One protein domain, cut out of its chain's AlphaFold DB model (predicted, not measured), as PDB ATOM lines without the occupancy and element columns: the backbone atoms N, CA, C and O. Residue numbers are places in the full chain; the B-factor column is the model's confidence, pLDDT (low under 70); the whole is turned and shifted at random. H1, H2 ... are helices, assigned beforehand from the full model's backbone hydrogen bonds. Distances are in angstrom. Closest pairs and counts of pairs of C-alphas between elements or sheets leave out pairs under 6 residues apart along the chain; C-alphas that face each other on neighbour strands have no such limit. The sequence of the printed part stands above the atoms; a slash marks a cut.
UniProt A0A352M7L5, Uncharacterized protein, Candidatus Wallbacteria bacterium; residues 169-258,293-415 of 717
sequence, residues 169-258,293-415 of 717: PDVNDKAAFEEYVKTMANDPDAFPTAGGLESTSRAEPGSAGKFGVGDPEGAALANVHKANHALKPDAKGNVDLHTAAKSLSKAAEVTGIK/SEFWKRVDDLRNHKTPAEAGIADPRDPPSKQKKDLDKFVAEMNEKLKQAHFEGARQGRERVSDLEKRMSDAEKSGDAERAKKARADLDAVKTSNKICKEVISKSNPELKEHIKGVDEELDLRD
ATOM      1  N   PRO A 169     -17.679  12.885 -63.905       90.19
ATOM      2  CA  PRO A 169     -17.865  13.238 -65.308       90.19
ATOM      3  C   PRO A 169     -16.633  13.944 -65.888       90.19
ATOM      4  O   PRO A 169     -15.853  14.560 -65.156       90.19
ATOM      5  N   ASP A 170     -16.484  13.890 -67.211       88.06
ATOM      6  CA  ASP A 170     -15.456  14.659 -67.915       88.06
ATOM      7  C   ASP A 170     -15.660  16.162 -67.656       88.06
ATOM      8  O   ASP A 170     -16.769  16.680 -67.778       88.06
ATOM      9  N   VAL A 171     -14.581  16.877 -67.329       87.81
ATOM     10  CA  VAL A 171     -14.589  18.334 -67.114       87.81
ATOM     11  C   VAL A 171     -15.038  19.119 -68.352       87.81
ATOM     12  O   VAL A 171     -15.476  20.263 -68.233       87.81
ATOM     13  N   ASN A 172     -14.958  18.515 -69.541       87.12
ATOM     14  CA  ASN A 172     -15.486  19.075 -70.781       87.12
ATOM     15  C   ASN A 172     -17.025  19.073 -70.824       87.12
ATOM     16  O   ASN A 172     -17.607  19.916 -71.513       87.12
ATOM     17  N   ASP A 173     -17.693  18.175 -70.091       89.75
ATOM     18  CA  ASP A 173     -19.140  18.228 -69.871       89.75
ATOM     19  C   ASP A 173     -19.440  19.105 -68.652       89.75
ATOM     20  O   ASP A 173     -19.649  18.648 -67.527       89.75
ATOM     21  N   LYS A 174     -19.451  20.417 -68.894       87.50
ATOM     22  CA  LYS A 174     -19.615  21.434 -67.851       87.50
ATOM     23  C   LYS A 174     -20.870  21.227 -66.998       87.50
ATOM     24  O   LYS A 174     -20.812  21.441 -65.790       87.50
ATOM     25  N   ALA A 175     -21.989  20.834 -67.607       91.44
ATOM     26  CA  ALA A 175     -23.254  20.689 -66.893       91.44
ATOM     27  C   ALA A 175     -23.230  19.468 -65.966       91.44
ATOM     28  O   ALA A 175     -23.572  19.591 -64.786       91.44
ATOM     29  N   ALA A 176     -22.772  18.318 -66.474       91.62
ATOM     30  CA  ALA A 176     -22.632  17.113 -65.664       91.62
ATOM     31  C   ALA A 176     -21.582  17.295 -64.558       91.62
ATOM     32  O   ALA A 176     -21.815  16.902 -63.414       91.62
ATOM     33  N   PHE A 177     -20.449  17.933 -64.868       91.25
ATOM     34  CA  PHE A 177     -19.393  18.189 -63.892       91.25
ATOM     35  C   PHE A 177     -19.844  19.162 -62.793       91.25
ATOM     36  O   PHE A 177     -19.616  18.904 -61.616       91.25
ATOM     37  N   GLU A 178     -20.530  20.258 -63.133       92.50
ATOM     38  CA  GLU A 178     -21.033  21.212 -62.135       92.50
ATOM     39  C   GLU A 178     -22.045  20.561 -61.178       92.50
ATOM     40  O   GLU A 178     -22.012  20.802 -59.969       92.50
ATOM     41  N   GLU A 179     -22.938  19.717 -61.692       94.62
ATOM     42  CA  GLU A 179     -23.911  18.995 -60.874       94.62
ATOM     43  C   GLU A 179     -23.257  17.911 -60.002       94.62
ATOM     44  O   GLU A 179     -23.593  17.794 -58.816       94.62
ATOM     45  N   TYR A 180     -22.254  17.206 -60.534       93.44
ATOM     46  CA  TYR A 180     -21.392  16.320 -59.753       93.44
ATOM     47  C   TYR A 180     -20.729  17.073 -58.595       93.44
ATOM     48  O   TYR A 180     -20.857  16.666 -57.442       93.44
ATOM     49  N   VAL A 181     -20.096  18.215 -58.869       93.56
ATOM     50  CA  VAL A 181     -19.427  19.048 -57.861       93.56
ATOM     51  C   VAL A 181     -20.408  19.539 -56.794       93.56
ATOM     52  O   VAL A 181     -20.098  19.452 -55.610       93.56
ATOM     53  N   LYS A 182     -21.599  20.025 -57.172       93.75
ATOM     54  CA  LYS A 182     -22.637  20.438 -56.205       93.75
ATOM     55  C   LYS A 182     -23.072  19.288 -55.308       93.75
ATOM     56  O   LYS A 182     -23.275  19.497 -54.115       93.75
ATOM     57  N   THR A 183     -23.210  18.092 -55.868       94.12
ATOM     58  CA  THR A 183     -23.554  16.898 -55.094       94.12
ATOM     59  C   THR A 183     -22.429  16.542 -54.124       94.12
ATOM     60  O   THR A 183     -22.671  16.440 -52.925       94.12
ATOM     61  N   MET A 184     -21.191  16.449 -54.618       91.94
ATOM     62  CA  MET A 184     -20.013  16.096 -53.822       91.94
ATOM     63  C   MET A 184     -19.683  17.132 -52.752       91.94
ATOM     64  O   MET A 184     -19.257  16.771 -51.667       91.94
ATOM     65  N   ALA A 185     -19.899  18.424 -53.007       90.44
ATOM     66  CA  ALA A 185     -19.601  19.469 -52.027       90.44
ATOM     67  C   ALA A 185     -20.489  19.380 -50.779       90.44
ATOM     68  O   ALA A 185     -20.144  19.961 -49.755       90.44
ATOM     69  N   ASN A 186     -21.620  18.673 -50.865       89.44
ATOM     70  CA  ASN A 186     -22.502  18.390 -49.738       89.44
ATOM     71  C   ASN A 186     -22.270  16.996 -49.124       89.44
ATOM     72  O   ASN A 186     -22.922  16.680 -48.129       89.44
ATOM     73  N   ASP A 187     -21.375  16.172 -49.682       89.44
ATOM     74  CA  ASP A 187     -20.949  14.908 -49.076       89.44
ATOM     75  C   ASP A 187     -19.683  15.154 -48.228       89.44
ATOM     76  O   ASP A 187     -18.626  15.457 -48.788       89.44
ATOM     77  N   PRO A 188     -19.756  14.992 -46.890       84.62
ATOM     78  CA  PRO A 188     -18.630  15.205 -45.976       84.62
ATOM     79  C   PRO A 188     -17.359  14.419 -46.314       84.62
ATOM     80  O   PRO A 188     -16.267  14.792 -45.885       84.62
ATOM     81  N   ASP A 189     -17.506  13.312 -47.038       81.94
ATOM     82  CA  ASP A 189     -16.444  12.376 -47.367       81.94
ATOM     83  C   ASP A 189     -16.065  12.400 -48.863       81.94
ATOM     84  O   ASP A 189     -15.255  11.606 -49.339       81.94
ATOM     85  N   ALA A 190     -16.566  13.358 -49.639       87.12
ATOM     86  CA  ALA A 190     -16.152  13.524 -51.028       87.12
ATOM     87  C   ALA A 190     -14.985  14.512 -51.201       87.12
ATOM     88  O   ALA A 190     -14.623  15.279 -50.307       87.12
ATOM     89  N   PHE A 191     -14.387  14.498 -52.396       87.25
ATOM     90  CA  PHE A 191     -13.447  15.520 -52.862       87.25
ATOM     91  C   PHE A 191     -14.128  16.344 -53.965       87.25
ATOM     92  O   PHE A 191     -14.125  15.922 -55.120       87.25
ATOM     93  N   PRO A 192     -14.738  17.498 -53.640       88.44
ATOM     94  CA  PRO A 192     -15.620  18.198 -54.574       88.44
ATOM     95  C   PRO A 192     -14.897  19.078 -55.598       88.44
ATOM     96  O   PRO A 192     -15.531  19.592 -56.510       88.44
ATOM     97  N   THR A 193     -13.595  19.310 -55.446       94.19
ATOM     98  CA  THR A 193     -12.836  20.224 -56.308       94.19
ATOM     99  C   THR A 193     -12.075  19.472 -57.394       94.19
ATOM    100  O   THR A 193     -11.626  18.343 -57.186       94.19
ATOM    101  N   ALA A 194     -11.856  20.121 -58.539       92.56
ATOM    102  CA  ALA A 194     -11.034  19.563 -59.613       92.56
ATOM    103  C   ALA A 194      -9.607  19.236 -59.127       92.56
ATOM    104  O   ALA A 194      -9.087  18.167 -59.443       92.56
ATOM    105  N   GLY A 195      -9.019  20.111 -58.300       91.94
ATOM    106  CA  GLY A 195      -7.728  19.876 -57.648       91.94
ATOM    107  C   GLY A 195      -7.749  18.721 -56.648       91.94
ATOM    108  O   GLY A 195      -6.817  17.920 -56.599       91.94
ATOM    109  N   GLY A 196      -8.834  18.585 -55.882       91.19
ATOM    110  CA  GLY A 196      -9.044  17.470 -54.963       91.19
ATOM    111  C   GLY A 196      -9.063  16.133 -55.696       91.19
ATOM    112  O   GLY A 196      -8.299  15.243 -55.331       91.19
ATOM    113  N   LEU A 197      -9.863  16.027 -56.763       90.06
ATOM    114  CA  LEU A 197      -9.941  14.840 -57.624       90.06
ATOM    115  C   LEU A 197      -8.592  14.488 -58.263       90.06
ATOM    116  O   LEU A 197      -8.219  13.315 -58.309       90.06
ATOM    117  N   GLU A 198      -7.834  15.487 -58.722       90.56
ATOM    118  CA  GLU A 198      -6.503  15.255 -59.292       90.56
ATOM    119  C   GLU A 198      -5.541  14.731 -58.236       90.56
ATOM    120  O   GLU A 198      -4.919  13.691 -58.441       90.56
ATOM    121  N   SER A 199      -5.488  15.375 -57.071       86.94
ATOM    122  CA  SER A 199      -4.563  14.994 -56.004       86.94
ATOM    123  C   SER A 199      -4.803  13.578 -55.468       86.94
ATOM    124  O   SER A 199      -3.850  12.882 -55.117       86.94
ATOM    125  N   THR A 200      -6.059  13.125 -55.416       82.38
ATOM    126  CA  THR A 200      -6.432  11.816 -54.856       82.38
ATOM    127  C   THR A 200      -6.396  10.686 -55.872       82.38
ATOM    128  O   THR A 200      -6.366   9.526 -55.474       82.38
ATOM    129  N   SER A 201      -6.349  11.005 -57.165       80.62
ATOM    130  CA  SER A 201      -6.306  10.018 -58.246       80.62
ATOM    131  C   SER A 201      -4.899   9.760 -58.796       80.62
ATOM    132  O   SER A 201      -4.755   9.081 -59.816       80.62
ATOM    133  N   ARG A 202      -3.854  10.286 -58.144       79.00
ATOM    134  CA  ARG A 202      -2.449  10.036 -58.506       79.00
ATOM    135  C   ARG A 202      -2.059   8.596 -58.191       79.00
ATOM    136  O   ARG A 202      -2.333   8.098 -57.102       79.00
ATOM    137  N   ALA A 203      -1.375   7.946 -59.129       70.69
ATOM    138  CA  ALA A 203      -0.838   6.603 -58.913       70.69
ATOM    139  C   ALA A 203       0.417   6.631 -58.025       70.69
ATOM    140  O   ALA A 203       0.591   5.765 -57.173       70.69
ATOM    141  N   GLU A 204       1.269   7.645 -58.203       66.81
ATOM    142  CA  GLU A 204       2.531   7.808 -57.475       66.81
ATOM    143  C   GLU A 204       2.794   9.291 -57.143       66.81
ATOM    144  O   GLU A 204       2.257  10.188 -57.806       66.81
ATOM    145  N   PRO A 205       3.618   9.598 -56.123       61.84
ATOM    146  CA  PRO A 205       4.048  10.967 -55.849       61.84
ATOM    147  C   PRO A 205       4.633  11.640 -57.101       61.84
ATOM    148  O   PRO A 205       5.520  11.106 -57.761       61.84
ATOM    149  N   GLY A 206       4.119  12.822 -57.442       63.78
ATOM    150  CA  GLY A 206       4.552  13.584 -58.618       63.78
ATOM    151  C   GLY A 206       3.966  13.132 -59.964       63.78
ATOM    152  O   GLY A 206       4.223  13.799 -60.964       63.78
ATOM    153  N   SER A 207       3.163  12.059 -60.023       74.06
ATOM    154  CA  SER A 207       2.399  11.713 -61.233       74.06
ATOM    155  C   SER A 207       1.161  12.602 -61.379       74.06
ATOM    156  O   SER A 207       0.596  13.019 -60.369       74.06
ATOM    157  N   ALA A 208       0.689  12.825 -62.608       77.88
ATOM    158  CA  ALA A 208      -0.618  13.442 -62.829       77.88
ATOM    159  C   ALA A 208      -1.749  12.525 -62.332       77.88
ATOM    160  O   ALA A 208      -1.698  11.306 -62.519       77.88
ATOM    161  N   GLY A 209      -2.769  13.114 -61.713       81.38
ATOM    162  CA  GLY A 209      -4.003  12.420 -61.364       81.38
ATOM    163  C   GLY A 209      -4.762  11.937 -62.596       81.38
ATOM    164  O   GLY A 209      -4.680  12.534 -63.671       81.38
ATOM    165  N   LYS A 210      -5.518  10.845 -62.442       83.25
ATOM    166  CA  LYS A 210      -6.390  10.320 -63.503       83.25
ATOM    167  C   LYS A 210      -7.594  11.222 -63.787       83.25
ATOM    168  O   LYS A 210      -8.102  11.206 -64.904       83.25
ATOM    169  N   PHE A 211      -8.069  11.963 -62.787       86.38
ATOM    170  CA  PHE A 211      -9.290  12.769 -62.864       86.38
ATOM    171  C   PHE A 211      -9.040  14.207 -62.426       86.38
ATOM    172  O   PHE A 211      -8.111  14.470 -61.675       86.38
ATOM    173  N   GLY A 212      -9.909  15.130 -62.836       88.75
ATOM    174  CA  GLY A 212      -9.820  16.527 -62.420       88.75
ATOM    175  C   GLY A 212      -8.655  17.286 -63.056       88.75
ATOM    176  O   GLY A 212      -8.152  16.927 -64.120       88.75
ATOM    177  N   VAL A 213      -8.260  18.381 -62.409       89.62
ATOM    178  CA  VAL A 213      -7.267  19.334 -62.917       89.62
ATOM    179  C   VAL A 213      -6.337  19.697 -61.776       89.62
ATOM    180  O   VAL A 213      -6.810  20.085 -60.714       89.62
ATOM    181  N   GLY A 214      -5.024  19.614 -61.997       89.69
ATOM    182  CA  GLY A 214      -4.037  19.985 -60.984       89.69
ATOM    183  C   GLY A 214      -4.208  21.446 -60.571       89.69
ATOM    184  O   GLY A 214      -3.902  22.349 -61.357       89.69
ATOM    185  N   ASP A 215      -4.707  21.645 -59.353       92.25
ATOM    186  CA  ASP A 215      -5.012  22.936 -58.744       92.25
ATOM    187  C   ASP A 215      -4.768  22.871 -57.221       92.25
ATOM    188  O   ASP A 215      -5.523  22.207 -56.502       92.25
ATOM    189  N   PRO A 216      -3.710  23.534 -56.719       91.06
ATOM    190  CA  PRO A 216      -3.373  23.530 -55.298       91.06
ATOM    191  C   PRO A 216      -4.467  24.112 -54.396       91.06
ATOM    192  O   PRO A 216      -4.670  23.599 -53.295       91.06
ATOM    193  N   GLU A 217      -5.203  25.133 -54.853       94.19
ATOM    194  CA  GLU A 217      -6.293  25.726 -54.070       94.19
ATOM    195  C   GLU A 217      -7.414  24.711 -53.881       94.19
ATOM    196  O   GLU A 217      -7.812  24.428 -52.753       94.19
ATOM    197  N   GLY A 218      -7.887  24.112 -54.973       94.81
ATOM    198  CA  GLY A 218      -8.929  23.103 -54.939       94.81
ATOM    199  C   GLY A 218      -8.529  21.906 -54.085       94.81
ATOM    200  O   GLY A 218      -9.322  21.446 -53.260       94.81
ATOM    201  N   ALA A 219      -7.299  21.414 -54.228       93.12
ATOM    202  CA  ALA A 219      -6.793  20.310 -53.419       93.12
ATOM    203  C   ALA A 219      -6.738  20.655 -51.917       93.12
ATOM    204  O   ALA A 219      -7.138  19.835 -51.084       93.12
ATOM    205  N   ALA A 220      -6.315  21.870 -51.556       93.62
ATOM    206  CA  ALA A 220      -6.352  22.343 -50.174       93.62
ATOM    207  C   ALA A 220      -7.798  22.481 -49.663       93.62
ATOM    208  O   ALA A 220      -8.123  21.938 -48.608       93.62
ATOM    209  N   LEU A 221      -8.686  23.121 -50.431       93.56
ATOM    210  CA  LEU A 221     -10.099  23.324 -50.088       93.56
ATOM    211  C   LEU A 221     -10.837  22.012 -49.831       93.56
ATOM    212  O   LEU A 221     -11.568  21.913 -48.850       93.56
ATOM    213  N   ALA A 222     -10.626  20.989 -50.662       92.94
ATOM    214  CA  ALA A 222     -11.275  19.696 -50.465       92.94
ATOM    215  C   ALA A 222     -10.845  19.028 -49.147       92.94
ATOM    216  O   ALA A 222     -11.669  18.450 -48.442       92.94
ATOM    217  N   ASN A 223      -9.571  19.150 -48.767       93.12
ATOM    218  CA  ASN A 223      -9.089  18.633 -47.488       93.12
ATOM    219  C   ASN A 223      -9.552  19.491 -46.298       93.12
ATOM    220  O   ASN A 223      -9.903  18.945 -45.256       93.12
ATOM    221  N   VAL A 224      -9.620  20.818 -46.446       90.75
ATOM    222  CA  VAL A 224     -10.201  21.714 -45.428       90.75
ATOM    223  C   VAL A 224     -11.676  21.391 -45.205       90.75
ATOM    224  O   VAL A 224     -12.116  21.319 -44.060       90.75
ATOM    225  N   HIS A 225     -12.427  21.133 -46.277       89.81
ATOM    226  CA  HIS A 225     -13.816  20.691 -46.210       89.81
ATOM    227  C   HIS A 225     -13.953  19.399 -45.392       89.81
ATOM    228  O   HIS A 225     -14.689  19.384 -44.404       89.81
ATOM    229  N   LYS A 226     -13.179  18.355 -45.723       90.19
ATOM    230  CA  LYS A 226     -13.179  17.089 -44.970       90.19
ATOM    231  C   LYS A 226     -12.793  17.272 -43.501       90.19
ATOM    232  O   LYS A 226     -13.485  16.776 -42.614       90.19
ATOM    233  N   ALA A 227     -11.725  18.019 -43.222       91.12
ATOM    234  CA  ALA A 227     -11.280  18.274 -41.854       91.12
ATOM    235  C   ALA A 227     -12.342  19.022 -41.033       91.12
ATOM    236  O   ALA A 227     -12.589  18.674 -39.882       91.12
ATOM    237  N   ASN A 228     -13.020  20.001 -41.637       86.69
ATOM    238  CA  ASN A 228     -14.110  20.741 -41.005       86.69
ATOM    239  C   ASN A 228     -15.296  19.840 -40.631       86.69
ATOM    240  O   ASN A 228     -15.955  20.082 -39.624       86.69
ATOM    241  N   HIS A 229     -15.582  18.804 -41.420       86.00
ATOM    242  CA  HIS A 229     -16.587  17.809 -41.052       86.00
ATOM    243  C   HIS A 229     -16.098  16.882 -39.933       86.00
ATOM    244  O   HIS A 229     -16.841  16.643 -38.988       86.00
ATOM    245  N   ALA A 230     -14.847  16.424 -40.000       89.06
ATOM    246  CA  ALA A 230     -14.254  15.513 -39.021       89.06
ATOM    247  C   ALA A 230     -14.079  16.134 -37.621       89.06
ATOM    248  O   ALA A 230     -14.201  15.450 -36.606       89.06
ATOM    249  N   LEU A 231     -13.818  17.441 -37.552       87.88
ATOM    250  CA  LEU A 231     -13.644  18.174 -36.295       87.88
ATOM    251  C   LEU A 231     -14.966  18.603 -35.640       87.88
ATOM    252  O   LEU A 231     -14.941  19.201 -34.565       87.88
ATOM    253  N   LYS A 232     -16.122  18.300 -36.245       84.62
ATOM    254  CA  LYS A 232     -17.419  18.497 -35.588       84.62
ATOM    255  C   LYS A 232     -17.624  17.399 -34.541       84.62
ATOM    256  O   LYS A 232     -17.565  16.226 -34.902       84.62
ATOM    257  N   PRO A 233     -17.883  17.752 -33.269       82.69
ATOM    258  CA  PRO A 233     -18.126  16.755 -32.241       82.69
ATOM    259  C   PRO A 233     -19.367  15.912 -32.555       82.69
ATOM    260  O   PRO A 233     -20.398  16.444 -32.975       82.69
ATOM    261  N   ASP A 234     -19.276  14.607 -32.319       79.44
ATOM    262  CA  ASP A 234     -20.414  13.694 -32.355       79.44
ATOM    263  C   ASP A 234     -21.358  13.919 -31.152       79.44
ATOM    264  O   ASP A 234     -21.114  14.749 -30.273       79.44
ATOM    265  N   ALA A 235     -22.447  13.146 -31.073       78.50
ATOM    266  CA  ALA A 235     -23.403  13.226 -29.960       78.50
ATOM    267  C   ALA A 235     -22.785  12.926 -28.577       78.50
ATOM    268  O   ALA A 235     -23.395  13.219 -27.550       78.50
ATOM    269  N   LYS A 236     -21.590  12.325 -28.541       73.75
ATOM    270  CA  LYS A 236     -20.819  12.016 -27.332       73.75
ATOM    271  C   LYS A 236     -19.697  13.034 -27.085       73.75
ATOM    272  O   LYS A 236     -18.968  12.890 -26.108       73.75
ATOM    273  N   GLY A 237     -19.567  14.056 -27.932       75.56
ATOM    274  CA  GLY A 237     -18.535  15.084 -27.848       75.56
ATOM    275  C   GLY A 237     -17.166  14.670 -28.399       75.56
ATOM    276  O   GLY A 237     -16.205  15.404 -28.192       75.56
ATOM    277  N   ASN A 238     -17.051  13.525 -29.080       79.31
ATOM    278  CA  ASN A 238     -15.800  13.083 -29.701       79.31
ATOM    279  C   ASN A 238     -15.651  13.674 -31.102       79.31
ATOM    280  O   ASN A 238     -16.630  13.813 -31.827       79.31
ATOM    281  N   VAL A 239     -14.416  13.954 -31.508       86.50
ATOM    282  CA  VAL A 239     -14.078  14.401 -32.866       86.50
ATOM    283  C   VAL A 239     -13.276  13.324 -33.599       86.50
ATOM    284  O   VAL A 239     -12.523  12.570 -32.975       86.50
ATOM    285  N   ASP A 240     -13.401  13.257 -34.923       89.81
ATOM    286  CA  ASP A 240     -12.620  12.341 -35.758       89.81
ATOM    287  C   ASP A 240     -11.233  12.933 -36.059       89.81
ATOM    288  O   ASP A 240     -10.961  13.535 -37.104       89.81
ATOM    289  N   LEU A 241     -10.324  12.751 -35.101       92.31
ATOM    290  CA  LEU A 241      -8.942  13.219 -35.204       92.31
ATOM    291  C   LEU A 241      -8.158  12.532 -36.324       92.31
ATOM    292  O   LEU A 241      -7.243  13.143 -36.874       92.31
ATOM    293  N   HIS A 242      -8.498  11.289 -36.680       91.81
ATOM    294  CA  HIS A 242      -7.817  10.576 -37.757       91.81
ATOM    295  C   HIS A 242      -8.089  11.254 -39.101       91.81
ATOM    296  O   HIS A 242      -7.147  11.631 -39.805       91.81
ATOM    297  N   THR A 243      -9.363  11.458 -39.439       90.69
ATOM    298  CA  THR A 243      -9.753  12.086 -40.708       90.69
ATOM    299  C   THR A 243      -9.290  13.537 -40.768       90.69
ATOM    300  O   THR A 243      -8.775  13.974 -41.803       90.69
ATOM    301  N   ALA A 244      -9.381  14.272 -39.655       93.06
ATOM    302  CA  ALA A 244      -8.872  15.636 -39.569       93.06
ATOM    303  C   ALA A 244      -7.350  15.698 -39.798       93.06
ATOM    304  O   ALA A 244      -6.882  16.502 -40.605       93.06
ATOM    305  N   ALA A 245      -6.572  14.819 -39.156       94.62
ATOM    306  CA  ALA A 245      -5.116  14.784 -39.291       94.62
ATOM    307  C   ALA A 245      -4.671  14.317 -40.684       94.62
ATOM    308  O   ALA A 245      -3.781  14.917 -41.287       94.62
ATOM    309  N   LYS A 246      -5.334  13.295 -41.242       91.50
ATOM    310  CA  LYS A 246      -5.127  12.825 -42.622       91.50
ATOM    311  C   LYS A 246      -5.374  13.951 -43.625       91.50
ATOM    312  O   LYS A 246      -4.559  14.146 -44.526       91.50
ATOM    313  N   SER A 247      -6.460  14.702 -43.450       92.56
ATOM    314  CA  SER A 247      -6.822  15.823 -44.325       92.56
ATOM    315  C   SER A 247      -5.840  16.989 -44.192       92.56
ATOM    316  O   SER A 247      -5.341  17.484 -45.200       92.56
ATOM    317  N   LEU A 248      -5.476  17.372 -42.964       94.06
ATOM    318  CA  LEU A 248      -4.462  18.399 -42.720       94.06
ATOM    319  C   LEU A 248      -3.113  18.016 -43.340       94.06
ATOM    320  O   LEU A 248      -2.533  18.820 -44.060       94.06
ATOM    321  N   SER A 249      -2.627  16.792 -43.114       92.00
ATOM    322  CA  SER A 249      -1.357  16.333 -43.689       92.00
ATOM    323  C   SER A 249      -1.366  16.415 -45.214       92.00
ATOM    324  O   SER A 249      -0.396  16.884 -45.798       92.00
ATOM    325  N   LYS A 250      -2.463  16.005 -45.863       88.88
ATOM    326  CA  LYS A 250      -2.605  16.084 -47.324       88.88
ATOM    327  C   LYS A 250      -2.633  17.526 -47.829       88.88
ATOM    328  O   LYS A 250      -1.920  17.843 -48.776       88.88
ATOM    329  N   ALA A 251      -3.413  18.406 -47.197       90.94
ATOM    330  CA  ALA A 251      -3.435  19.829 -47.546       90.94
ATOM    331  C   ALA A 251      -2.039  20.454 -47.401       90.94
ATOM    332  O   ALA A 251      -1.597  21.231 -48.246       90.94
ATOM    333  N   ALA A 252      -1.329  20.071 -46.343       89.69
ATOM    334  CA  ALA A 252      -0.008  20.572 -46.030       89.69
ATOM    335  C   ALA A 252       1.078  20.089 -47.005       89.69
ATOM    336  O   ALA A 252       1.946  20.870 -47.386       89.69
ATOM    337  N   GLU A 253       0.995  18.828 -47.438       86.75
ATOM    338  CA  GLU A 253       1.857  18.238 -48.471       86.75
ATOM    339  C   GLU A 253       1.637  18.902 -49.836       86.75
ATOM    340  O   GLU A 253       2.600  19.221 -50.524       86.75
ATOM    341  N   VAL A 254       0.378  19.146 -50.220       85.06
ATOM    342  CA  VAL A 254       0.033  19.806 -51.493       85.06
ATOM    343  C   VAL A 254       0.573  21.232 -51.555       85.06
ATOM    344  O   VAL A 254       1.038  21.668 -52.604       85.06
ATOM    345  N   THR A 255       0.494  21.957 -50.443       85.19
ATOM    346  CA  THR A 255       0.812  23.390 -50.381       85.19
ATOM    347  C   THR A 255       2.264  23.660 -49.996       85.19
ATOM    348  O   THR A 255       2.726  24.791 -50.110       85.19
ATOM    349  N   GLY A 256       3.001  22.635 -49.564       82.94
ATOM    350  CA  GLY A 256       4.401  22.750 -49.165       82.94
ATOM    351  C   GLY A 256       4.617  23.351 -47.772       82.94
ATOM    352  O   GLY A 256       5.757  23.618 -47.410       82.94
ATOM    353  N   ILE A 257       3.565  23.545 -46.964       81.75
ATOM    354  CA  ILE A 257       3.726  23.973 -45.556       81.75
ATOM    355  C   ILE A 257       4.229  22.833 -44.652       81.75
ATOM    356  O   ILE A 257       4.677  23.073 -43.528       81.75
ATOM    357  N   LYS A 258       4.118  21.587 -45.127       82.00
ATOM    358  CA  LYS A 258       4.737  20.402 -44.539       82.00
ATOM    359  C   LYS A 258       5.612  19.753 -45.595       82.00
ATOM    360  O   LYS A 258       5.136  19.377 -46.665       82.00
ATOM    361  N   SER A 293       9.719  18.295 -36.260       83.31
ATOM    362  CA  SER A 293       8.421  18.880 -35.921       83.31
ATOM    363  C   SER A 293       7.571  17.890 -35.121       83.31
ATOM    364  O   SER A 293       6.930  16.998 -35.681       83.31
ATOM    365  N   GLU A 294       7.517  18.083 -33.802       87.38
ATOM    366  CA  GLU A 294       6.665  17.295 -32.900       87.38
ATOM    367  C   GLU A 294       5.178  17.385 -33.276       87.38
ATOM    368  O   GLU A 294       4.456  16.394 -33.188       87.38
ATOM    369  N   PHE A 295       4.716  18.543 -33.760       90.62
ATOM    370  CA  PHE A 295       3.342  18.702 -34.237       90.62
ATOM    371  C   PHE A 295       3.055  17.810 -35.452       90.62
ATOM    372  O   PHE A 295       2.098  17.037 -35.442       90.62
ATOM    373  N   TRP A 296       3.899  17.869 -36.490       89.69
ATOM    374  CA  TRP A 296       3.678  17.081 -37.707       89.69
ATOM    375  C   TRP A 296       3.806  15.581 -37.454       89.69
ATOM    376  O   TRP A 296       3.048  14.807 -38.032       89.69
ATOM    377  N   LYS A 297       4.682  15.181 -36.529       90.81
ATOM    378  CA  LYS A 297       4.772  13.800 -36.055       90.81
ATOM    379  C   LYS A 297       3.466  13.330 -35.405       90.81
ATOM    380  O   LYS A 297       2.992  12.249 -35.733       90.81
ATOM    381  N   ARG A 298       2.846  14.145 -34.543       93.50
ATOM    382  CA  ARG A 298       1.534  13.844 -33.933       93.50
ATOM    383  C   ARG A 298       0.424  13.732 -34.979       93.50
ATOM    384  O   ARG A 298      -0.399  12.824 -34.904       93.50
ATOM    385  N   VAL A 299       0.421  14.626 -35.969       94.19
ATOM    386  CA  VAL A 299      -0.510  14.572 -37.111       94.19
ATOM    387  C   VAL A 299      -0.321  13.275 -37.904       94.19
ATOM    388  O   VAL A 299      -1.301  12.599 -38.213       94.19
ATOM    389  N   ASP A 300       0.920  12.888 -38.199       91.25
ATOM    390  CA  ASP A 300       1.215  11.640 -38.910       91.25
ATOM    391  C   ASP A 300       0.856  10.400 -38.091       91.25
ATOM    392  O   ASP A 300       0.339   9.424 -38.632       91.25
ATOM    393  N   ASP A 301       1.060  10.440 -36.781       92.69
ATOM    394  CA  ASP A 301       0.661   9.374 -35.872       92.69
ATOM    395  C   ASP A 301      -0.863   9.159 -35.892       92.69
ATOM    396  O   ASP A 301      -1.321   8.031 -36.095       92.69
ATOM    397  N   LEU A 302      -1.658  10.230 -35.795       93.88
ATOM    398  CA  LEU A 302      -3.120  10.157 -35.921       93.88
ATOM    399  C   LEU A 302      -3.569   9.695 -37.316       93.88
ATOM    400  O   LEU A 302      -4.454   8.841 -37.445       93.88
ATOM    401  N   ARG A 303      -2.931  10.205 -38.377       90.81
ATOM    402  CA  ARG A 303      -3.151   9.745 -39.760       90.81
ATOM    403  C   ARG A 303      -2.886   8.245 -39.906       90.81
ATOM    404  O   ARG A 303      -3.530   7.606 -40.726       90.81
ATOM    405  N   ASN A 304      -1.989   7.675 -39.110       89.19
ATOM    406  CA  ASN A 304      -1.669   6.248 -39.104       89.19
ATOM    407  C   ASN A 304      -2.450   5.457 -38.037       89.19
ATOM    408  O   ASN A 304      -2.002   4.402 -37.592       89.19
ATOM    409  N   HIS A 305      -3.629   5.950 -37.640       88.00
ATOM    410  CA  HIS A 305      -4.555   5.304 -36.701       88.00
ATOM    411  C   HIS A 305      -4.012   5.111 -35.274       88.00
ATOM    412  O   HIS A 305      -4.559   4.302 -34.513       88.00
ATOM    413  N   LYS A 306      -2.967   5.848 -34.874       90.69
ATOM    414  CA  LYS A 306      -2.589   5.917 -33.459       90.69
ATOM    415  C   LYS A 306      -3.646   6.690 -32.675       90.69
ATOM    416  O   LYS A 306      -4.230   7.654 -33.166       90.69
ATOM    417  N   THR A 307      -3.892   6.263 -31.443       89.81
ATOM    418  CA  THR A 307      -4.739   6.997 -30.498       89.81
ATOM    419  C   THR A 307      -4.065   8.309 -30.072       89.81
ATOM    420  O   THR A 307      -2.839   8.422 -30.157       89.81
ATOM    421  N   PRO A 308      -4.813   9.294 -29.537       91.69
ATOM    422  CA  PRO A 308      -4.213  10.524 -29.014       91.69
ATOM    423  C   PRO A 308      -3.137  10.289 -27.948       91.69
ATOM    424  O   PRO A 308      -2.183  11.058 -27.857       91.69
ATOM    425  N   ALA A 309      -3.246   9.209 -27.174       89.62
ATOM    426  CA  ALA A 309      -2.226   8.843 -26.199       89.62
ATOM    427  C   ALA A 309      -0.966   8.255 -26.826       89.62
ATOM    428  O   ALA A 309       0.136   8.646 -26.448       89.62
ATOM    429  N   GLU A 310      -1.109   7.365 -27.808       90.06
ATOM    430  CA  GLU A 310       0.032   6.838 -28.566       90.06
ATOM    431  C   GLU A 310       0.759   7.932 -29.356       90.06
ATOM    432  O   GLU A 310       1.976   7.871 -29.502       90.06
ATOM    433  N   ALA A 311       0.024   8.936 -29.842       91.25
ATOM    434  CA  ALA A 311       0.588  10.116 -30.491       91.25
ATOM    435  C   ALA A 311       1.241  11.091 -29.489       91.25
ATOM    436  O   ALA A 311       1.907  12.035 -29.897       91.25
ATOM    437  N   GLY A 312       1.062  10.901 -28.176       90.75
ATOM    438  CA  GLY A 312       1.589  11.810 -27.156       90.75
ATOM    439  C   GLY A 312       0.872  13.163 -27.098       90.75
ATOM    440  O   GLY A 312       1.470  14.152 -26.679       90.75
ATOM    441  N   ILE A 313      -0.389  13.213 -27.531       92.62
ATOM    442  CA  ILE A 313      -1.240  14.408 -27.474       92.62
ATOM    443  C   ILE A 313      -1.859  14.553 -26.083       92.62
ATOM    444  O   ILE A 313      -1.839  15.645 -25.531       92.62
ATOM    445  N   ALA A 314      -2.367  13.462 -25.508       92.12
ATOM    446  CA  ALA A 314      -2.955  13.446 -24.168       92.12
ATOM    447  C   ALA A 314      -2.476  12.219 -23.387       92.12
ATOM    448  O   ALA A 314      -2.448  11.117 -23.932       92.12
ATOM    449  N   ASP A 315      -2.099  12.378 -22.117       91.31
ATOM    450  CA  ASP A 315      -1.671  11.248 -21.286       91.31
ATOM    451  C   ASP A 315      -2.868  10.610 -20.558       91.31
ATOM    452  O   ASP A 315      -3.550  11.302 -19.803       91.31
ATOM    453  N   PRO A 316      -3.124   9.296 -20.696       90.12
ATOM    454  CA  PRO A 316      -4.196   8.622 -19.960       90.12
ATOM    455  C   PRO A 316      -4.079   8.725 -18.435       90.12
ATOM    456  O   PRO A 316      -5.078   8.546 -17.739       90.12
ATOM    457  N   ARG A 317      -2.874   8.980 -17.906       90.56
ATOM    458  CA  ARG A 317      -2.637   9.184 -16.468       90.56
ATOM    459  C   ARG A 317      -3.000  10.589 -15.992       90.56
ATOM    460  O   ARG A 317      -3.160  10.786 -14.790       90.56
ATOM    461  N   ASP A 318      -3.139  11.550 -16.900       91.38
ATOM    462  CA  ASP A 318      -3.581  12.892 -16.541       91.38
ATOM    463  C   ASP A 318      -5.077  12.903 -16.172       91.38
ATOM    464  O   ASP A 318      -5.846  12.067 -16.654       91.38
ATOM    465  N   PRO A 319      -5.542  13.859 -15.348       90.12
ATOM    466  CA  PRO A 319      -6.969  14.033 -15.090       90.12
ATOM    467  C   PRO A 319      -7.761  14.278 -16.392       90.12
ATOM    468  O   PRO A 319      -7.249  14.964 -17.282       90.12
ATOM    469  N   PRO A 320      -9.029  13.826 -16.503       87.81
ATOM    470  CA  PRO A 320      -9.833  14.003 -17.720       87.81
ATOM    471  C   PRO A 320      -9.936  15.456 -18.210       87.81
ATOM    472  O   PRO A 320      -9.959  15.709 -19.412       87.81
ATOM    473  N   SER A 321      -9.949  16.426 -17.290       89.19
ATOM    474  CA  SER A 321      -9.959  17.857 -17.618       89.19
ATOM    475  C   SER A 321      -8.688  18.312 -18.339       89.19
ATOM    476  O   SER A 321      -8.770  19.098 -19.283       89.19
ATOM    477  N   LYS A 322      -7.521  17.801 -17.932       92.44
ATOM    478  CA  LYS A 322      -6.238  18.096 -18.575       92.44
ATOM    479  C   LYS A 322      -6.131  17.399 -19.930       92.44
ATOM    480  O   LYS A 322      -5.796  18.063 -20.902       92.44
ATOM    481  N   GLN A 323      -6.530  16.127 -20.020       88.94
ATOM    482  CA  GLN A 323      -6.585  15.407 -21.300       88.94
ATOM    483  C   GLN A 323      -7.442  16.155 -22.328       88.94
ATOM    484  O   GLN A 323      -7.027  16.334 -23.471       88.94
ATOM    485  N   LYS A 324      -8.616  16.646 -21.908       89.38
ATOM    486  CA  LYS A 324      -9.481  17.467 -22.757       89.38
ATOM    487  C   LYS A 324      -8.799  18.775 -23.173       89.38
ATOM    488  O   LYS A 324      -8.801  19.094 -24.353       89.38
ATOM    489  N   LYS A 325      -8.170  19.499 -22.240       92.12
ATOM    490  CA  LYS A 325      -7.446  20.749 -22.541       92.12
ATOM    491  C   LYS A 325      -6.312  20.535 -23.551       92.12
ATOM    492  O   LYS A 325      -6.134  21.359 -24.444       92.12
ATOM    493  N   ASP A 326      -5.562  19.444 -23.424       92.25
ATOM    494  CA  ASP A 326      -4.456  19.120 -24.330       92.25
ATOM    495  C   ASP A 326      -4.963  18.732 -25.730       92.25
ATOM    496  O   ASP A 326      -4.404  19.178 -26.736       92.25
ATOM    497  N   LEU A 327      -6.068  17.979 -25.801       91.56
ATOM    498  CA  LEU A 327      -6.777  17.692 -27.050       91.56
ATOM    499  C   LEU A 327      -7.294  18.972 -27.719       91.56
ATOM    500  O   LEU A 327      -7.016  19.191 -28.896       91.56
ATOM    501  N   ASP A 328      -7.989  19.833 -26.975       90.00
ATOM    502  CA  ASP A 328      -8.549  21.089 -27.484       90.00
ATOM    503  C   ASP A 328      -7.435  22.013 -28.007       90.00
ATOM    504  O   ASP A 328      -7.554  22.596 -29.087       90.00
ATOM    505  N   LYS A 329      -6.302  22.091 -27.292       92.19
ATOM    506  CA  LYS A 329      -5.114  22.838 -27.727       92.19
ATOM    507  C   LYS A 329      -4.545  22.290 -29.036       92.19
ATOM    508  O   LYS A 329      -4.213  23.068 -29.929       92.19
ATOM    509  N   PHE A 330      -4.433  20.969 -29.162       93.62
ATOM    510  CA  PHE A 330      -3.924  20.341 -30.378       93.62
ATOM    511  C   PHE A 330      -4.874  20.536 -31.570       93.62
ATOM    512  O   PHE A 330      -4.423  20.851 -32.669       93.62
ATOM    513  N   VAL A 331      -6.188  20.428 -31.354       91.50
ATOM    514  CA  VAL A 331      -7.205  20.710 -32.381       91.50
ATOM    515  C   VAL A 331      -7.156  22.176 -32.823       91.50
ATOM    516  O   VAL A 331      -7.237  22.454 -34.019       91.50
ATOM    517  N   ALA A 332      -6.969  23.118 -31.894       89.56
ATOM    518  CA  ALA A 332      -6.787  24.529 -32.235       89.56
ATOM    519  C   ALA A 332      -5.543  24.743 -33.117       89.56
ATOM    520  O   ALA A 332      -5.621  25.425 -34.137       89.56
ATOM    521  N   GLU A 333      -4.419  24.100 -32.787       91.38
ATOM    522  CA  GLU A 333      -3.205  24.151 -33.609       91.38
ATOM    523  C   GLU A 333      -3.426  23.541 -35.006       91.38
ATOM    524  O   GLU A 333      -3.010  24.121 -36.011       91.38
ATOM    525  N   MET A 334      -4.154  22.420 -35.102       92.50
ATOM    526  CA  MET A 334      -4.556  21.841 -36.389       92.50
ATOM    527  C   MET A 334      -5.405  22.799 -37.227       92.50
ATOM    528  O   MET A 334      -5.163  22.923 -38.428       92.50
ATOM    529  N   ASN A 335      -6.366  23.496 -36.616       89.69
ATOM    530  CA  ASN A 335      -7.204  24.477 -37.305       89.69
ATOM    531  C   ASN A 335      -6.381  25.647 -37.853       89.69
ATOM    532  O   ASN A 335      -6.573  26.044 -39.003       89.69
ATOM    533  N   GLU A 336      -5.414  26.154 -37.090       89.19
ATOM    534  CA  GLU A 336      -4.508  27.198 -37.578       89.19
ATOM    535  C   GLU A 336      -3.637  26.703 -38.739       89.19
ATOM    536  O   GLU A 336      -3.450  27.412 -39.731       89.19
ATOM    537  N   LYS A 337      -3.160  25.453 -38.692       90.12
ATOM    538  CA  LYS A 337      -2.411  24.854 -39.809       90.12
ATOM    539  C   LYS A 337      -3.274  24.587 -41.041       90.12
ATOM    540  O   LYS A 337      -2.782  24.750 -42.156       90.12
ATOM    541  N   LEU A 338      -4.554  24.255 -40.873       90.62
ATOM    542  CA  LEU A 338      -5.513  24.150 -41.978       90.62
ATOM    543  C   LEU A 338      -5.749  25.510 -42.646       90.62
ATOM    544  O   LEU A 338      -5.739  25.588 -43.872       90.62
ATOM    545  N   LYS A 339      -5.901  26.584 -41.859       88.19
ATOM    546  CA  LYS A 339      -6.004  27.963 -42.368       88.19
ATOM    547  C   LYS A 339      -4.741  28.380 -43.130       88.19
ATOM    548  O   LYS A 339      -4.835  28.953 -44.212       88.19
ATOM    549  N   GLN A 340      -3.558  28.039 -42.612       87.94
ATOM    550  CA  GLN A 340      -2.284  28.274 -43.309       87.94
ATOM    551  C   GLN A 340      -2.208  27.508 -44.638       87.94
ATOM    552  O   GLN A 340      -1.839  28.095 -45.653       87.94
ATOM    553  N   ALA A 341      -2.605  26.230 -44.655       90.00
ATOM    554  CA  ALA A 341      -2.655  25.436 -45.882       90.00
ATOM    555  C   ALA A 341      -3.639  26.038 -46.894       90.00
ATOM    556  O   ALA A 341      -3.316  26.158 -48.068       90.00
ATOM    557  N   HIS A 342      -4.823  26.467 -46.452       91.38
ATOM    558  CA  HIS A 342      -5.792  27.126 -47.324       91.38
ATOM    559  C   HIS A 342      -5.230  28.413 -47.942       91.38
ATOM    560  O   HIS A 342      -5.314  28.579 -49.156       91.38
ATOM    561  N   PHE A 343      -4.626  29.291 -47.135       88.75
ATOM    562  CA  PHE A 343      -4.018  30.530 -47.627       88.75
ATOM    563  C   PHE A 343      -2.957  30.257 -48.701       88.75
ATOM    564  O   PHE A 343      -2.987  30.850 -49.780       88.75
ATOM    565  N   GLU A 344      -2.036  29.333 -48.426       88.38
ATOM    566  CA  GLU A 344      -0.958  28.997 -49.356       88.38
ATOM    567  C   GLU A 344      -1.488  28.295 -50.615       88.38
ATOM    568  O   GLU A 344      -1.067  28.613 -51.728       88.38
ATOM    569  N   GLY A 345      -2.485  27.419 -50.466       91.69
ATOM    570  CA  GLY A 345      -3.202  26.811 -51.584       91.69
ATOM    571  C   GLY A 345      -3.880  27.853 -52.470       91.69
ATOM    572  O   GLY A 345      -3.712  27.806 -53.682       91.69
ATOM    573  N   ALA A 346      -4.580  28.831 -51.890       91.56
ATOM    574  CA  ALA A 346      -5.221  29.922 -52.627       91.56
ATOM    575  C   ALA A 346      -4.202  30.800 -53.370       91.56
ATOM    576  O   ALA A 346      -4.418  31.167 -54.527       91.56
ATOM    577  N   ARG A 347      -3.054  31.090 -52.745       90.88
ATOM    578  CA  ARG A 347      -1.944  31.811 -53.384       90.88
ATOM    579  C   ARG A 347      -1.441  31.069 -54.627       90.88
ATOM    580  O   ARG A 347      -1.357  31.662 -55.700       90.88
ATOM    581  N   GLN A 348      -1.147  29.776 -54.492       89.00
ATOM    582  CA  GLN A 348      -0.687  28.923 -55.594       89.00
ATOM    583  C   GLN A 348      -1.784  28.696 -56.654       89.00
ATOM    584  O   GLN A 348      -1.498  28.625 -57.849       89.00
ATOM    585  N   GLY A 349      -3.054  28.640 -56.246       89.62
ATOM    586  CA  GLY A 349      -4.207  28.535 -57.143       89.62
ATOM    587  C   GLY A 349      -4.347  29.738 -58.076       89.62
ATOM    588  O   GLY A 349      -4.621  29.564 -59.263       89.62
ATOM    589  N   ARG A 350      -4.069  30.962 -57.601       88.81
ATOM    590  CA  ARG A 350      -4.047  32.161 -58.464       88.81
ATOM    591  C   ARG A 350      -2.977  32.081 -59.549       88.81
ATOM    592  O   ARG A 350      -3.257  32.401 -60.705       88.81
ATOM    593  N   GLU A 351      -1.778  31.614 -59.200       89.06
ATOM    594  CA  GLU A 351      -0.708  31.366 -60.178       89.06
ATOM    595  C   GLU A 351      -1.167  30.336 -61.218       89.06
ATOM    596  O   GLU A 351      -1.046  30.558 -62.424       89.06
ATOM    597  N   ARG A 352      -1.805  29.251 -60.761       90.06
ATOM    598  CA  ARG A 352      -2.328  28.201 -61.637       90.06
ATOM    599  C   ARG A 352      -3.426  28.694 -62.581       90.06
ATOM    600  O   ARG A 352      -3.432  28.313 -63.754       90.06
ATOM    601  N   VAL A 353      -4.342  29.530 -62.093       91.50
ATOM    602  CA  VAL A 353      -5.391  30.170 -62.898       91.50
ATOM    603  C   VAL A 353      -4.773  31.080 -63.957       91.50
ATOM    604  O   VAL A 353      -5.147  30.981 -65.124       91.50
ATOM    605  N   SER A 354      -3.780  31.897 -63.590       89.81
ATOM    606  CA  SER A 354      -3.069  32.759 -64.542       89.81
ATOM    607  C   SER A 354      -2.348  31.950 -65.629       89.81
ATOM    608  O   SER A 354      -2.423  32.286 -66.813       89.81
ATOM    609  N   ASP A 355      -1.721  30.831 -65.258       90.25
ATOM    610  CA  ASP A 355      -1.089  29.909 -66.203       90.25
ATOM    611  C   ASP A 355      -2.093  29.277 -67.178       90.25
ATOM    612  O   ASP A 355      -1.790  29.114 -68.362       90.25
ATOM    613  N   LEU A 356      -3.284  28.900 -66.703       89.62
ATOM    614  CA  LEU A 356      -4.352  28.363 -67.551       89.62
ATOM    615  C   LEU A 356      -4.887  29.420 -68.522       89.62
ATOM    616  O   LEU A 356      -5.030  29.129 -69.709       89.62
ATOM    617  N   GLU A 357      -5.105  30.649 -68.054       92.56
ATOM    618  CA  GLU A 357      -5.525  31.780 -68.893       92.56
ATOM    619  C   GLU A 357      -4.490  32.091 -69.979       92.56
ATOM    620  O   GLU A 357      -4.841  32.277 -71.147       92.56
ATOM    621  N   LYS A 358      -3.199  32.063 -69.630       93.25
ATOM    622  CA  LYS A 358      -2.115  32.229 -70.600       93.25
ATOM    623  C   LYS A 358      -2.099  31.099 -71.628       93.25
ATOM    624  O   LYS A 358      -2.035  31.373 -72.822       93.25
ATOM    625  N   ARG A 359      -2.208  29.837 -71.194       90.56
ATOM    626  CA  ARG A 359      -2.262  28.672 -72.100       90.56
ATOM    627  C   ARG A 359      -3.457  28.732 -73.049       90.56
ATOM    628  O   ARG A 359      -3.307  28.347 -74.204       90.56
ATOM    629  N   MET A 360      -4.606  29.202 -72.568       91.69
ATOM    630  CA  MET A 360      -5.798  29.425 -73.386       91.69
ATOM    631  C   MET A 360      -5.532  30.509 -74.437       91.69
ATOM    632  O   MET A 360      -5.704  30.248 -75.622       91.69
ATOM    633  N   SER A 361      -5.018  31.676 -74.030       91.75
ATOM    634  CA  SER A 361      -4.706  32.775 -74.956       91.75
ATOM    635  C   SER A 361      -3.650  32.395 -75.998       91.75
ATOM    636  O   SER A 361      -3.782  32.745 -77.169       91.75
ATOM    637  N   ASP A 362      -2.603  31.672 -75.597       92.56
ATOM    638  CA  ASP A 362      -1.550  31.219 -76.509       92.56
ATOM    639  C   ASP A 362      -2.099  30.207 -77.530       92.56
ATOM    640  O   ASP A 362      -1.761  30.294 -78.709       92.56
ATOM    641  N   ALA A 363      -2.988  29.299 -77.105       92.56
ATOM    642  CA  ALA A 363      -3.648  28.338 -77.990       92.56
ATOM    643  C   ALA A 363      -4.629  29.008 -78.969       92.56
ATOM    644  O   ALA A 363      -4.666  28.652 -80.148       92.56
ATOM    645  N   GLU A 364      -5.380  30.015 -78.513       90.94
ATOM    646  CA  GLU A 364      -6.254  30.826 -79.372       90.94
ATOM    647  C   GLU A 364      -5.443  31.584 -80.432       90.94
ATOM    648  O   GLU A 364      -5.795  31.569 -81.611       90.94
ATOM    649  N   LYS A 365      -4.312  32.187 -80.041       93.56
ATOM    650  CA  LYS A 365      -3.404  32.883 -80.968       93.56
ATOM    651  C   LYS A 365      -2.751  31.941 -81.973       93.56
ATOM    652  O   LYS A 365      -2.514  32.347 -83.107       93.56
ATOM    653  N   SER A 366      -2.444  30.706 -81.574       91.88
ATOM    654  CA  SER A 366      -1.865  29.702 -82.470       91.88
ATOM    655  C   SER A 366      -2.902  28.984 -83.340       91.88
ATOM    656  O   SER A 366      -2.512  28.165 -84.167       91.88
ATOM    657  N   GLY A 367      -4.201  29.253 -83.158       91.31
ATOM    658  CA  GLY A 367      -5.282  28.565 -83.871       91.31
ATOM    659  C   GLY A 367      -5.476  27.098 -83.463       91.31
ATOM    660  O   GLY A 367      -6.112  26.342 -84.194       91.31
ATOM    661  N   ASP A 368      -4.940  26.678 -82.311       93.62
ATOM    662  CA  ASP A 368      -5.077  25.312 -81.795       93.62
ATOM    663  C   ASP A 368      -6.384  25.190 -80.998       93.62
ATOM    664  O   ASP A 368      -6.434  25.392 -79.780       93.62
ATOM    665  N   ALA A 369      -7.470  24.907 -81.722       91.62
ATOM    666  CA  ALA A 369      -8.823  24.871 -81.173       91.62
ATOM    667  C   ALA A 369      -9.003  23.816 -80.066       91.62
ATOM    668  O   ALA A 369      -9.683  24.084 -79.075       91.62
ATOM    669  N   GLU A 370      -8.373  22.645 -80.195       92.31
ATOM    670  CA  GLU A 370      -8.472  21.572 -79.197       92.31
ATOM    671  C   GLU A 370      -7.746  21.949 -77.904       92.31
ATOM    672  O   GLU A 370      -8.286  21.799 -76.803       92.31
ATOM    673  N   ARG A 371      -6.545  22.529 -78.014       89.50
ATOM    674  CA  ARG A 371      -5.805  23.005 -76.842       89.50
ATOM    675  C   ARG A 371      -6.499  24.180 -76.158       89.50
ATOM    676  O   ARG A 371      -6.515  24.223 -74.926       89.50
ATOM    677  N   ALA A 372      -7.095  25.095 -76.922       89.44
ATOM    678  CA  ALA A 372      -7.880  26.203 -76.381       89.44
ATOM    679  C   ALA A 372      -9.133  25.694 -75.648       89.44
ATOM    680  O   ALA A 372      -9.389  26.096 -74.512       89.44
ATOM    681  N   LYS A 373      -9.866  24.748 -76.253       91.88
ATOM    682  CA  LYS A 373     -11.040  24.106 -75.646       91.88
ATOM    683  C   LYS A 373     -10.684  23.413 -74.330       91.88
ATOM    684  O   LYS A 373     -11.354  23.655 -73.328       91.88
ATOM    685  N   LYS A 374      -9.603  22.625 -74.304       90.50
ATOM    686  CA  LYS A 374      -9.132  21.948 -73.088       90.50
ATOM    687  C   LYS A 374      -8.708  22.936 -72.000       90.50
ATOM    688  O   LYS A 374      -9.138  22.802 -70.862       90.50
ATOM    689  N   ALA A 375      -7.906  23.949 -72.336       90.62
ATOM    690  CA  ALA A 375      -7.471  24.953 -71.362       90.62
ATOM    691  C   ALA A 375      -8.656  25.727 -70.761       90.62
ATOM    692  O   ALA A 375      -8.652  26.032 -69.568       90.62
ATOM    693  N   ARG A 376      -9.688  26.003 -71.569       92.50
ATOM    694  CA  ARG A 376     -10.933  26.628 -71.116       92.50
ATOM    695  C   ARG A 376     -11.748  25.712 -70.204       92.50
ATOM    696  O   ARG A 376     -12.228  26.183 -69.180       92.50
ATOM    697  N   ALA A 377     -11.885  24.430 -70.546       91.88
ATOM    698  CA  ALA A 377     -12.562  23.449 -69.695       91.88
ATOM    699  C   ALA A 377     -11.844  23.284 -68.345       91.88
ATOM    700  O   ALA A 377     -12.490  23.344 -67.301       91.88
ATOM    701  N   ASP A 378     -10.509  23.188 -68.355       93.06
ATOM    702  CA  ASP A 378      -9.692  23.112 -67.141       93.06
ATOM    703  C   ASP A 378      -9.890  24.353 -66.251       93.06
ATOM    704  O   ASP A 378     -10.086  24.242 -65.039       93.06
ATOM    705  N   LEU A 379      -9.864  25.548 -66.855       93.94
ATOM    706  CA  LEU A 379     -10.070  26.823 -66.163       93.94
ATOM    707  C   LEU A 379     -11.470  26.925 -65.545       93.94
ATOM    708  O   LEU A 379     -11.606  27.323 -64.384       93.94
ATOM    709  N   ASP A 380     -12.500  26.558 -66.307       93.06
ATOM    710  CA  ASP A 380     -13.887  26.558 -65.846       93.06
ATOM    711  C   ASP A 380     -14.087  25.550 -64.704       93.06
ATOM    712  O   ASP A 380     -14.734  25.888 -63.711       93.06
ATOM    713  N   ALA A 381     -13.503  24.350 -64.796       93.62
ATOM    714  CA  ALA A 381     -13.588  23.320 -63.762       93.62
ATOM    715  C   ALA A 381     -12.945  23.772 -62.443       93.62
ATOM    716  O   ALA A 381     -13.554  23.627 -61.379       93.62
ATOM    717  N   VAL A 382     -11.754  24.380 -62.502       94.56
ATOM    718  CA  VAL A 382     -11.068  24.945 -61.327       94.56
ATOM    719  C   VAL A 382     -11.910  26.053 -60.690       94.56
ATOM    720  O   VAL A 382     -12.296  25.944 -59.527       94.56
ATOM    721  N   LYS A 383     -12.289  27.083 -61.461       93.88
ATOM    722  CA  LYS A 383     -13.050  28.232 -60.940       93.88
ATOM    723  C   LYS A 383     -14.406  27.818 -60.367       93.88
ATOM    724  O   LYS A 383     -14.785  28.266 -59.285       93.88
ATOM    725  N   THR A 384     -15.138  26.961 -61.077       93.75
ATOM    726  CA  THR A 384     -16.484  26.531 -60.676       93.75
ATOM    727  C   THR A 384     -16.430  25.679 -59.416       93.75
ATOM    728  O   THR A 384     -17.176  25.930 -58.469       93.75
ATOM    729  N   SER A 385     -15.521  24.703 -59.369       95.69
ATOM    730  CA  SER A 385     -15.462  23.775 -58.243       95.69
ATOM    731  C   SER A 385     -14.910  24.400 -56.961       95.69
ATOM    732  O   SER A 385     -15.483  24.175 -55.892       95.69
ATOM    733  N   ASN A 386     -13.910  25.284 -57.056       95.31
ATOM    734  CA  ASN A 386     -13.406  26.031 -55.898       95.31
ATOM    735  C   ASN A 386     -14.479  26.966 -55.336       95.31
ATOM    736  O   ASN A 386     -14.687  27.003 -54.124       95.31
ATOM    737  N   LYS A 387     -15.217  27.667 -56.209       94.94
ATOM    738  CA  LYS A 387     -16.327  28.535 -55.795       94.94
ATOM    739  C   LYS A 387     -17.402  27.758 -55.036       94.94
ATOM    740  O   LYS A 387     -17.763  28.151 -53.930       94.94
ATOM    741  N   ILE A 388     -17.891  26.650 -55.599       94.25
ATOM    742  CA  ILE A 388     -18.939  25.837 -54.962       94.25
ATOM    743  C   ILE A 388     -18.457  25.298 -53.609       94.25
ATOM    744  O   ILE A 388     -19.183  25.384 -52.618       94.25
ATOM    745  N   CYS A 389     -17.221  24.797 -53.534       93.19
ATOM    746  CA  CYS A 389     -16.656  24.292 -52.284       93.19
ATOM    747  C   CYS A 389     -16.544  25.397 -51.217       93.19
ATOM    748  O   CYS A 389     -17.013  25.208 -50.092       93.19
ATOM    749  N   LYS A 390     -16.026  26.586 -51.573       92.88
ATOM    750  CA  LYS A 390     -15.974  27.758 -50.678       92.88
ATOM    751  C   LYS A 390     -17.360  28.153 -50.171       92.88
ATOM    752  O   LYS A 390     -17.513  28.434 -48.982       92.88
ATOM    753  N   GLU A 391     -18.376  28.158 -51.036       91.50
ATOM    754  CA  GLU A 391     -19.755  28.479 -50.651       91.50
ATOM    755  C   GLU A 391     -20.323  27.475 -49.638       91.50
ATOM    756  O   GLU A 391     -20.962  27.886 -48.667       91.50
ATOM    757  N   VAL A 392     -20.079  26.171 -49.816       89.25
ATOM    758  CA  VAL A 392     -20.553  25.149 -48.867       89.25
ATOM    759  C   VAL A 392     -19.794  25.206 -47.538       89.25
ATOM    760  O   VAL A 392     -20.419  25.157 -46.472       89.25
ATOM    761  N   ILE A 393     -18.470  25.392 -47.562       86.69
ATOM    762  CA  ILE A 393     -17.685  25.613 -46.334       86.69
ATOM    763  C   ILE A 393     -18.218  26.849 -45.598       86.69
ATOM    764  O   ILE A 393     -18.527  26.776 -44.411       86.69
ATOM    765  N   SER A 394     -18.431  27.953 -46.317       87.75
ATOM    766  CA  SER A 394     -18.906  29.216 -45.742       87.75
ATOM    767  C   SER A 394     -20.303  29.121 -45.121       87.75
ATOM    768  O   SER A 394     -20.598  29.819 -44.153       87.75
ATOM    769  N   LYS A 395     -21.181  28.270 -45.669       86.56
ATOM    770  CA  LYS A 395     -22.513  27.998 -45.102       86.56
ATOM    771  C   LYS A 395     -22.446  27.132 -43.846       86.56
ATOM    772  O   LYS A 395     -23.281  27.284 -42.962       86.56
ATOM    773  N   SER A 396     -21.482  26.217 -43.781       80.00
ATOM    774  CA  SER A 396     -21.398  25.201 -42.727       80.00
ATOM    775  C   SER A 396     -20.466  25.564 -41.567       80.00
ATOM    776  O   SER A 396     -20.533  24.894 -40.532       80.00
ATOM    777  N   ASN A 397     -19.609  26.581 -41.725       80.94
ATOM    778  CA  ASN A 397     -18.698  27.078 -40.696       80.94
ATOM    779  C   ASN A 397     -18.481  28.612 -40.824       80.94
ATOM    780  O   ASN A 397     -17.748  29.059 -41.713       80.94
ATOM    781  N   PRO A 398     -19.075  29.428 -39.925       79.25
ATOM    782  CA  PRO A 398     -18.906  30.884 -39.921       79.25
ATOM    783  C   PRO A 398     -17.468  31.371 -39.689       79.25
ATOM    784  O   PRO A 398     -17.095  32.416 -40.212       79.25
ATOM    785  N   GLU A 399     -16.650  30.640 -38.933       78.19
ATOM    786  CA  GLU A 399     -15.253  31.016 -38.686       78.19
ATOM    787  C   GLU A 399     -14.411  30.854 -39.959       78.19
ATOM    788  O   GLU A 399     -13.678  31.762 -40.356       78.19
ATOM    789  N   LEU A 400     -14.573  29.722 -40.657       82.94
ATOM    790  CA  LEU A 400     -13.906  29.495 -41.941       82.94
ATOM    791  C   LEU A 400     -14.419  30.437 -43.031       82.94
ATOM    792  O   LEU A 400     -13.640  30.817 -43.898       82.94
ATOM    793  N   LYS A 401     -15.686  30.861 -42.980       85.44
ATOM    794  CA  LYS A 401     -16.225  31.887 -43.885       85.44
ATOM    795  C   LYS A 401     -15.426  33.190 -43.806       85.44
ATOM    796  O   LYS A 401     -15.019  33.714 -44.842       85.44
ATOM    797  N   GLU A 402     -15.201  33.708 -42.599       84.88
ATOM    798  CA  GLU A 402     -14.439  34.950 -42.412       84.88
ATOM    799  C   GLU A 402     -12.976  34.772 -42.831       84.88
ATOM    800  O   GLU A 402     -12.411  35.653 -43.477       84.88
ATOM    801  N   HIS A 403     -12.379  33.607 -42.553       86.38
ATOM    802  CA  HIS A 403     -11.034  33.285 -43.031       86.38
ATOM    803  C   HIS A 403     -10.948  33.244 -44.566       86.38
ATOM    804  O   HIS A 403     -10.064  33.880 -45.133       86.38
ATOM    805  N   ILE A 404     -11.863  32.541 -45.245       87.50
ATOM    806  CA  ILE A 404     -11.897  32.450 -46.715       87.50
ATOM    807  C   ILE A 404     -12.015  33.844 -47.329       87.50
ATOM    808  O   ILE A 404     -11.246  34.192 -48.222       87.50
ATOM    809  N   LYS A 405     -12.931  34.666 -46.806       86.69
ATOM    810  CA  LYS A 405     -13.107  36.046 -47.260       86.69
ATOM    811  C   LYS A 405     -11.842  36.883 -47.047       86.69
ATOM    812  O   LYS A 405     -11.425  37.590 -47.958       86.69
ATOM    813  N   GLY A 406     -11.213  36.776 -45.876       85.44
ATOM    814  CA  GLY A 406      -9.970  37.485 -45.566       85.44
ATOM    815  C   GLY A 406      -8.805  37.084 -46.476       85.44
ATOM    816  O   GLY A 406      -8.053  37.950 -46.913       85.44
ATOM    817  N   VAL A 407      -8.685  35.797 -46.817       86.19
ATOM    818  CA  VAL A 407      -7.676  35.287 -47.764       86.19
ATOM    819  C   VAL A 407      -7.893  35.883 -49.155       86.19
ATOM    820  O   VAL A 407      -6.942  36.370 -49.765       86.19
ATOM    821  N   ASP A 408      -9.134  35.873 -49.650       83.44
ATOM    822  CA  ASP A 408      -9.459  36.425 -50.969       83.44
ATOM    823  C   ASP A 408      -9.156  37.938 -51.028       83.44
ATOM    824  O   ASP A 408      -8.525  38.402 -51.980       83.44
ATOM    825  N   GLU A 409      -9.515  38.697 -49.984       85.19
ATOM    826  CA  GLU A 409      -9.215  40.132 -49.866       85.19
ATOM    827  C   GLU A 409      -7.706  40.421 -49.767       85.19
ATOM    828  O   GLU A 409      -7.203  41.340 -50.420       85.19
ATOM    829  N   GLU A 410      -6.960  39.642 -48.977       85.62
ATOM    830  CA  GLU A 410      -5.514  39.817 -48.822       85.62
ATOM    831  C   GLU A 410      -4.776  39.557 -50.139       85.62
ATOM    832  O   GLU A 410      -3.915  40.346 -50.543       85.62
ATOM    833  N   LEU A 411      -5.115  38.470 -50.831       82.81
ATOM    834  CA  LEU A 411      -4.489  38.142 -52.105       82.81
ATOM    835  C   LEU A 411      -4.855  39.171 -53.193       82.81
ATOM    836  O   LEU A 411      -3.987  39.551 -53.978       82.81
ATOM    837  N   ASP A 412      -6.078  39.715 -53.187       84.06
ATOM    838  CA  ASP A 412      -6.472  40.816 -54.082       84.06
ATOM    839  C   ASP A 412      -5.644  42.086 -53.855       84.06
ATOM    840  O   ASP A 412      -5.267  42.773 -54.810       84.06
ATOM    841  N   LEU A 413      -5.351  42.419 -52.595       77.75
ATOM    842  CA  LEU A 413      -4.484  43.546 -52.256       77.75
ATOM    843  C   LEU A 413      -3.045  43.303 -52.721       77.75
ATOM    844  O   LEU A 413      -2.442  44.203 -53.311       77.75
ATOM    845  N   ARG A 414      -2.509  42.092 -52.518       79.12
ATOM    846  CA  ARG A 414      -1.170  41.722 -53.006       79.12
ATOM    847  C   ARG A 414      -1.071  41.842 -54.527       79.12
ATOM    848  O   ARG A 414      -0.099  42.406 -55.026       79.12
ATOM    849  N   ASP A 415      -2.085  41.388 -55.257       77.50
ATOM    850  CA  ASP A 415      -2.118  41.476 -56.719       77.50
ATOM    851  C   ASP A 415      -2.172  42.926 -57.212       77.50
ATOM    852  O   ASP A 415      -1.475  43.280 -58.168       77.50
TER     853      ASP A 415
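AT A GLANCE: This is residues 169 to 258 and 293 to 415 of the 717 residues of an uncharacterized protein of Candidatus Wallbacteria bacterium (UniProt A0A352M7L5). One very long helix, H6, runs nearly the full length of the domain, and the others gather along it: the H3 and H4 hairpin packs on its middle, H7 folds back beside its last part, and H8 folds back again from H7 and slants across the middle of H6. H1 packs on H7, short H2 packs on H3 and H7, and H5 packs on H4. The printed part has 213 residues with eight named helices, H1 to H8 in order along the chain, no named strand, and the class all helix. It is compact, with a radius of gyration of the C-alphas of 18.7 A, and elongated, spanning 70 by 37 by 32 A.

HOW THE PARTS SIT: Start at H1, residues 174 to 184, which touches residues 377 to 388 alone of H7, residues 369 to 396; the closest C-alphas, of Val 181 and Ser 385, are 6.2 A apart. Next find H2, residues 194 to 200, which touches H3, residues 216 to 230, with the C-alphas of Gly 196 and Ala 219 closest at 3.9 A. H3 and H4, residues 241 to 255, form a hairpin at a shallow tilt of 10 degrees, opposite ways, closest at C-alphas 227 and 244, 4.2 A. Look to C-alpha 345 of H6, residues 320 to 365: its closest partners are C-alpha 217 of H3 at 4.1 A and C-alpha 255 of H4 at 5.4 A. H5, residues 294 to 303, touches H4 at a steep tilt of 63 degrees, with C-alphas 246 and 303 closest at 4.6 A. H6 and H7 form a hairpin at 25 degrees, closest at C-alphas 360 and 372, 4.9 A. H8, residues 398 to 415, forms a hairpin with H7, closest at C-alphas 394 and 401, 4.2 A, and touches residues 339 to 347 alone of H6, closest at C-alphas 343 and 407, 6.0 A. H3, H4, H6, H7 and H8 make a bundle, a group of helices in which each touches at least one other of the group, though H8 is apart from H3 and H4, and H4 is apart from H7. Every O i to N i+4 pair is within hydrogen-bond range in the helices other than H6, which has 41 of 42.

IN THESE COORDINATES: Find C-alpha 174 at (-19.615, 21.434, -67.851), where H1 begins. H3 is 21.2 A long and H4 20.7 A. Find C-alpha 320 at (-9.833, 14.003, -17.720); from there H6 runs 66.3 A to C-alpha 365. H7 is 40.5 A long, and H8 runs 26.0 A to C-alpha 415 at (-2.118, 41.476, -56.719).

THE WHOLE: The two C-alphas farthest apart, of Pro 319 and Gly 367, are 70.3 A apart. Residues 259 to 292 are not printed, and C-alphas 258 and 293 are 9.5 A apart across this cut. The links H2 to H3 and H5 to H6 are long. Residues 204 to 206 have pLDDT under 70; the mean of the printed part is 88.7.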